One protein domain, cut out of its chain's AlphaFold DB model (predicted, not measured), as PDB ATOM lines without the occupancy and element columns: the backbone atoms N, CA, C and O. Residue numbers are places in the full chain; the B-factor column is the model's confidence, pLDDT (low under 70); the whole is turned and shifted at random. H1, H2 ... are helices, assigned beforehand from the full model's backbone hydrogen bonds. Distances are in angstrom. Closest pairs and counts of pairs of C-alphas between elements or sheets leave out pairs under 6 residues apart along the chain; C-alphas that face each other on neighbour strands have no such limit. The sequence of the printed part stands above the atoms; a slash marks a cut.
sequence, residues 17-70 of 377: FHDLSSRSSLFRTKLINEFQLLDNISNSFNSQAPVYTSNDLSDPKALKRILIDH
ATOM      1  N   PHE A  17     345.701 387.845 330.714       46.44
ATOM      2  CA  PHE A  17     346.364 387.753 329.411       46.44
ATOM      3  C   PHE A  17     345.803 386.631 328.533       46.44
ATOM      4  O   PHE A  17     345.778 386.784 327.313       46.44
ATOM      5  N   HIS A  18     345.282 385.552 329.126       55.19
ATOM      6  CA  HIS A  18     344.678 384.446 328.379       55.19
ATOM      7  C   HIS A  18     343.348 384.853 327.717       55.19
ATOM      8  O   HIS A  18     343.077 384.476 326.576       55.19
ATOM      9  N   ASP A  19     342.547 385.691 328.387       55.34
ATOM     10  CA  ASP A  19     341.278 386.198 327.843       55.34
ATOM     11  C   ASP A  19     341.508 387.302 326.785       55.34
ATOM     12  O   ASP A  19     340.848 387.340 325.743       55.34
ATOM     13  N   LEU A  20     342.529 388.154 326.972       57.66
ATOM     14  CA  LEU A  20     342.971 389.099 325.932       57.66
ATOM     15  C   LEU A  20     343.580 388.381 324.716       57.66
ATOM     16  O   LEU A  20     343.366 388.812 323.581       57.66
ATOM     17  N   SER A  21     344.306 387.281 324.925       66.94
ATOM     18  CA  SER A  21     344.832 386.414 323.864       66.94
ATOM     19  C   SER A  21     343.704 385.781 323.040       66.94
ATOM     20  O   SER A  21     343.713 385.877 321.813       66.94
ATOM     21  N   SER A  22     342.668 385.246 323.695       65.31
ATOM     22  CA  SER A  22     341.489 384.696 323.013       65.31
ATOM     23  C   SER A  22     340.791 385.753 322.151       65.31
ATOM     24  O   SER A  22     340.646 385.581 320.936       65.31
ATOM     25  N   ARG A  23     340.460 386.914 322.732       64.75
ATOM     26  CA  ARG A  23     339.794 388.002 321.994       64.75
ATOM     27  C   ARG A  23     340.656 388.568 320.866       64.75
ATOM     28  O   ARG A  23     340.125 388.887 319.804       64.75
ATOM     29  N   SER A  24     341.970 388.676 321.064       74.81
ATOM     30  CA  SER A  24     342.890 389.151 320.021       74.81
ATOM     31  C   SER A  24     343.081 388.134 318.893       74.81
ATOM     32  O   SER A  24     343.162 388.539 317.736       74.81
ATOM     33  N   SER A  25     343.070 386.828 319.182       72.50
ATOM     34  CA  SER A  25     343.130 385.774 318.157       72.50
ATOM     35  C   SER A  25     341.876 385.753 317.278       72.50
ATOM     36  O   SER A  25     341.968 385.645 316.053       72.50
ATOM     37  N   LEU A  26     340.705 385.964 317.882       75.44
ATOM     38  CA  LEU A  26     339.433 386.061 317.176       75.44
ATOM     39  C   LEU A  26     339.373 387.334 316.325       75.44
ATOM     40  O   LEU A  26     338.953 387.281 315.170       75.44
ATOM     41  N   PHE A  27     339.872 388.456 316.854       72.38
ATOM     42  CA  PHE A  27     340.020 389.696 316.094       72.38
ATOM     43  C   PHE A  27     340.962 389.518 314.896       72.38
ATOM     44  O   PHE A  27     340.594 389.873 313.783       72.38
ATOM     45  N   ARG A  28     342.130 388.886 315.086       76.38
ATOM     46  CA  ARG A  28     343.080 388.572 314.006       76.38
ATOM     47  C   ARG A  28     342.448 387.693 312.926       76.38
ATOM     48  O   ARG A  28     342.619 387.978 311.749       76.38
ATOM     49  N   THR A  29     341.711 386.656 313.317       81.00
ATOM     50  CA  THR A  29     341.072 385.722 312.374       81.00
ATOM     51  C   THR A  29     339.972 386.412 311.570       81.00
ATOM     52  O   THR A  29     339.914 386.263 310.352       81.00
ATOM     53  N   LYS A  30     339.143 387.239 312.223       80.75
ATOM     54  CA  LYS A  30     338.156 388.073 311.525       80.75
ATOM     55  C   LYS A  30     338.808 389.033 310.539       80.75
ATOM     56  O   LYS A  30     338.332 389.149 309.419       80.75
ATOM     57  N   LEU A  31     339.889 389.689 310.950       82.75
ATOM     58  CA  LEU A  31     340.583 390.678 310.134       82.75
ATOM     59  C   LEU A  31     341.228 390.022 308.905       82.75
ATOM     60  O   LEU A  31     341.130 390.559 307.811       82.75
ATOM     61  N   ILE A  32     341.804 388.825 309.059       76.06
ATOM     62  CA  ILE A  32     342.325 388.027 307.938       76.06
ATOM     63  C   ILE A  32     341.200 387.632 306.975       76.06
ATOM     64  O   ILE A  32     341.353 387.825 305.773       76.06
ATOM     65  N   ASN A  33     340.067 387.138 307.485       78.50
ATOM     66  CA  ASN A  33     338.928 386.772 306.640       78.50
ATOM     67  C   ASN A  33     338.353 387.984 305.893       78.50
ATOM     68  O   ASN A  33     338.051 387.878 304.709       78.50
ATOM     69  N   GLU A  34     338.219 389.139 306.555       77.00
ATOM     70  CA  GLU A  34     337.761 390.378 305.914       77.00
ATOM     71  C   GLU A  34     338.746 390.856 304.839       77.00
ATOM     72  O   GLU A  34     338.314 391.233 303.752       77.00
ATOM     73  N   PHE A  35     340.057 390.778 305.089       78.12
ATOM     74  CA  PHE A  35     341.069 391.127 304.089       78.12
ATOM     75  C   PHE A  35     341.071 390.173 302.895       78.12
ATOM     76  O   PHE A  35     341.110 390.640 301.765       78.12
ATOM     77  N   GLN A  36     340.973 388.862 303.119       75.00
ATOM     78  CA  GLN A  36     340.875 387.879 302.036       75.00
ATOM     79  C   GLN A  36     339.602 388.068 301.206       75.00
ATOM     80  O   GLN A  36     339.625 387.903 299.991       75.00
ATOM     81  N   LEU A  37     338.489 388.445 301.841       76.00
ATOM     82  CA  LEU A  37     337.241 388.754 301.148       76.00
ATOM     83  C   LEU A  37     337.398 390.007 300.272       76.00
ATOM     84  O   LEU A  37     336.999 389.988 299.111       76.00
ATOM     85  N   LEU A  38     338.034 391.062 300.791       70.88
ATOM     86  CA  LEU A  38     338.347 392.267 300.018       70.88
ATOM     87  C   LEU A  38     339.290 391.979 298.843       70.88
ATOM     88  O   LEU A  38     339.052 392.491 297.755       70.88
ATOM     89  N   ASP A  39     340.306 391.137 299.037       69.94
ATOM     90  CA  ASP A  39     341.257 390.751 297.986       69.94
ATOM     91  C   ASP A  39     340.573 389.913 296.893       69.94
ATOM     92  O   ASP A  39     340.779 390.125 295.701       69.94
ATOM     93  N   ASN A  40     339.666 389.010 297.278       70.19
ATOM     94  CA  ASN A  40     338.869 388.226 296.335       70.19
ATOM     95  C   ASN A  40     337.874 389.096 295.549       70.19
ATOM     96  O   ASN A  40     337.707 388.894 294.346       70.19
ATOM     97  N   ILE A  41     337.245 390.088 296.191       66.25
ATOM     98  CA  ILE A  41     336.420 391.090 295.495       66.25
ATOM     99  C   ILE A  41     337.289 391.922 294.548       66.25
ATOM    100  O   ILE A  41     336.878 392.167 293.415       66.25
ATOM    101  N   SER A  42     338.496 392.297 294.983       65.25
ATOM    102  CA  SER A  42     339.432 393.092 294.188       65.25
ATOM    103  C   SER A  42     340.023 392.358 292.992       65.25
ATOM    104  O   SER A  42     340.413 393.000 292.023       65.25
ATOM    105  N   ASN A  43     340.117 391.032 293.056       64.69
ATOM    106  CA  ASN A  43     340.612 390.213 291.955       64.69
ATOM    107  C   ASN A  43     339.480 389.766 291.014       64.69
ATOM    108  O   ASN A  43     339.722 389.551 289.829       64.69
ATOM    109  N   SER A  44     338.243 389.637 291.511       64.56
ATOM    110  CA  SER A  44     337.071 389.254 290.703       64.56
ATOM    111  C   SER A  44     336.459 390.420 289.922       64.56
ATOM    112  O   SER A  44     335.809 390.198 288.901       64.56
ATOM    113  N   PHE A  45     336.623 391.650 290.399       60.31
ATOM    114  CA  PHE A  45     336.190 392.870 289.728       60.31
ATOM    115  C   PHE A  45     337.421 393.760 289.576       60.31
ATOM    116  O   PHE A  45     338.183 393.864 290.525       60.31
ATOM    117  N   ASN A  46     337.617 394.430 288.434       63.72
ATOM    118  CA  ASN A  46     338.630 395.491 288.283       63.72
ATOM    119  C   ASN A  46     338.270 396.688 289.191       63.72
ATOM    120  O   ASN A  46     337.859 397.748 288.718       63.72
ATOM    121  N   SER A  47     338.314 396.503 290.508       59.41
ATOM    122  CA  SER A  47     337.796 397.452 291.474       59.41
ATOM    123  C   SER A  47     338.845 398.519 291.729       59.41
ATOM    124  O   SER A  47     339.894 398.275 292.323       59.41
ATOM    125  N   GLN A  48     338.550 399.719 291.253       62.88
ATOM    126  CA  GLN A  48     339.313 400.915 291.562       62.88
ATOM    127  C   GLN A  48     339.079 401.317 293.029       62.88
ATOM    128  O   GLN A  48     338.060 400.973 293.633       62.88
ATOM    129  N   ALA A  49     340.031 402.048 293.617       68.81
ATOM    130  CA  ALA A  49     339.933 402.486 295.007       68.81
ATOM    131  C   ALA A  49     338.629 403.279 295.253       68.81
ATOM    132  O   ALA A  49     338.204 404.041 294.382       68.81
ATOM    133  N   PRO A  50     337.982 403.141 296.426       69.12
ATOM    134  CA  PRO A  50     336.698 403.781 296.698       69.12
ATOM    135  C   PRO A  50     336.831 405.311 296.674       69.12
ATOM    136  O   PRO A  50     337.533 405.892 297.504       69.12
ATOM    137  N   VAL A  51     336.153 405.956 295.718       77.50
ATOM    138  CA  VAL A  51     336.176 407.418 295.512       77.50
ATOM    139  C   VAL A  51     334.995 408.071 296.232       77.50
ATOM    140  O   VAL A  51     335.151 409.120 296.853       77.50
ATOM    141  N   TYR A  52     333.829 407.424 296.199       82.25
ATOM    142  CA  TYR A  52     332.584 407.944 296.764       82.25
ATOM    143  C   TYR A  52     332.413 407.552 298.234       82.25
ATOM    144  O   TYR A  52     332.792 406.454 298.658       82.25
ATOM    145  N   THR A  53     331.823 408.453 299.017       83.88
ATOM    146  CA  THR A  53     331.592 408.279 300.454       83.88
ATOM    147  C   THR A  53     330.117 408.004 300.750       83.88
ATOM    148  O   THR A  53     329.235 408.370 299.980       83.88
ATOM    149  N   SER A  54     329.818 407.419 301.914       82.19
ATOM    150  CA  SER A  54     328.442 407.195 302.388       82.19
ATOM    151  C   SER A  54     327.539 408.440 302.380       82.19
ATOM    152  O   SER A  54     326.327 408.298 302.264       82.19
ATOM    153  N   ASN A  55     328.101 409.648 302.490       79.62
ATOM    154  CA  ASN A  55     327.330 410.895 302.440       79.62
ATOM    155  C   ASN A  55     326.851 411.223 301.017       79.62
ATOM    156  O   ASN A  55     325.750 411.742 300.860       79.62
ATOM    157  N   ASP A  56     327.623 410.858 299.989       79.81
ATOM    158  CA  ASP A  56     327.296 411.135 298.581       79.81
ATOM    159  C   ASP A  56     326.117 410.276 298.092       79.81
ATOM    160  O   ASP A  56     325.421 410.629 297.143       79.81
ATOM    161  N   LEU A  57     325.854 409.157 298.778       78.69
ATOM    162  CA  LEU A  57     324.686 408.298 298.554       78.69
ATOM    163  C   LEU A  57     323.396 408.880 299.138       78.69
ATOM    164  O   LEU A  57     322.311 408.437 298.765       78.69
ATOM    165  N   SER A  58     323.500 409.825 300.080       84.94
ATOM    166  CA  SER A  58     322.327 410.439 300.706       84.94
ATOM    167  C   SER A  58     321.582 411.352 299.731       84.94
ATOM    168  O   SER A  58     320.378 411.559 299.891       84.94
ATOM    169  N   ASP A  59     322.277 411.870 298.714       88.56
ATOM    170  CA  ASP A  59     321.692 412.722 297.687       88.56
ATOM    171  C   ASP A  59     321.174 411.877 296.506       88.56
ATOM    172  O   ASP A  59     321.961 411.258 295.780       88.56
ATOM    173  N   PRO A  60     319.858 411.888 296.207       88.50
ATOM    174  CA  PRO A  60     319.260 410.972 295.228       88.50
ATOM    175  C   PRO A  60     319.748 411.209 293.788       88.50
ATOM    176  O   PRO A  60     319.763 410.292 292.965       88.50
ATOM    177  N   LYS A  61     320.171 412.439 293.464       87.69
ATOM    178  CA  LYS A  61     320.734 412.786 292.146       87.69
ATOM    179  C   LYS A  61     322.174 412.295 291.984       87.69
ATOM    180  O   LYS A  61     322.531 411.863 290.890       87.69
ATOM    181  N   ALA A  62     322.980 412.366 293.044       84.69
ATOM    182  CA  ALA A  62     324.360 411.889 293.043       84.69
ATOM    183  C   ALA A  62     324.392 410.356 292.994       84.69
ATOM    184  O   ALA A  62     325.075 409.794 292.143       84.69
ATOM    185  N   LEU A  63     323.540 409.695 293.785       85.75
ATOM    186  CA  LEU A  63     323.361 408.242 293.757       85.75
ATOM    187  C   LEU A  63     323.036 407.723 292.350       85.75
ATOM    188  O   LEU A  63     323.667 406.783 291.873       85.75
ATOM    189  N   LYS A  64     322.080 408.355 291.655       87.88
ATOM    190  CA  LYS A  64     321.695 407.941 290.298       87.88
ATOM    191  C   LYS A  64     322.849 408.066 289.298       87.88
ATOM    192  O   LYS A  64     322.950 407.230 288.411       87.88
ATOM    193  N   ARG A  65     323.708 409.083 289.435       86.00
ATOM    194  CA  ARG A  65     324.909 409.240 288.594       86.00
ATOM    195  C   ARG A  65     325.938 408.153 288.890       86.00
ATOM    196  O   ARG A  65     326.372 407.479 287.969       86.00
ATOM    197  N   ILE A  66     326.231 407.908 290.167       84.88
ATOM    198  CA  ILE A  66     327.196 406.883 290.602       84.88
ATOM    199  C   ILE A  66     326.794 405.490 290.097       84.88
ATOM    200  O   ILE A  66     327.637 404.758 289.589       84.88
ATOM    201  N   LEU A  67     325.505 405.146 290.176       83.50
ATOM    202  CA  LEU A  67     324.990 403.853 289.711       83.50
ATOM    203  C   LEU A  67     325.092 403.658 288.189       83.50
ATOM    204  O   LEU A  67     325.143 402.517 287.738       83.50
ATOM    205  N   ILE A  68     325.090 404.742 287.410       86.75
ATOM    206  CA  ILE A  68     325.201 404.692 285.945       86.75
ATOM    207  C   ILE A  68     326.673 404.683 285.525       86.75
ATOM    208  O   ILE A  68     327.066 403.863 284.700       86.75
ATOM    209  N   ASP A  69     327.478 405.574 286.107       82.38
ATOM    210  CA  ASP A  69     328.863 405.797 285.691       82.38
ATOM    211  C   ASP A  69     329.798 404.695 286.216       82.38
ATOM    212  O   ASP A  69     330.683 404.223 285.500       82.38
ATOM    213  N   HIS A  70     329.590 404.247 287.459       78.81
ATOM    214  CA  HIS A  70     330.444 403.260 288.120       78.81
ATOM    215  C   HIS A  70     329.622 402.248 288.945       78.81
ATOM    216  O   HIS A  70     329.669 402.260 290.179       78.81
TER     217      HIS A  70
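Overview. This is residues 17 to 70 of the 377 residues of the protein "Ion_trans domain-containing protein" of Neocallimastix californiae (UniProt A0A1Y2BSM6). A long straight helix, H1, stands almost wholly free, and a winding link, residues 45 to 59, leads from its end to a short helix, H2, set well away from it. The three make an open zigzag without a core. The printed part has 54 residues, two named helices in the order H1, H2, and no named strand; its class is all helix. It is extended, with a radius of gyration of the C-alphas of 17.4 A and spans of 52 by 26 by 11 A.

Arrangement. Look first at H1, residues 17 to 44, where residues 17 to 38 and 40 to 44 stand free. H2, residues 60 to 69, is apart from H1. In both helices every O i to N i+4 pair is within hydrogen-bond range.

Along the chain. Find C-alpha 17 at (346.364, 387.753, 329.411); from there H1 runs 39.8 A to C-alpha 44 at (337.071, 389.254, 290.703). H2 begins at Pro 60 and ends 14.5 A on, at C-alpha 69 at (328.863, 405.797, 285.691).

Size, cuts and confidence. The C-alphas of His 18 and Lys 61 are the two farthest apart, at 51.9 A. The link from H1 to H2 is long, 15 residues, and the printed part has no cut. The pLDDT is under 70 at residues 17 to 23, 39 and 41 to 50.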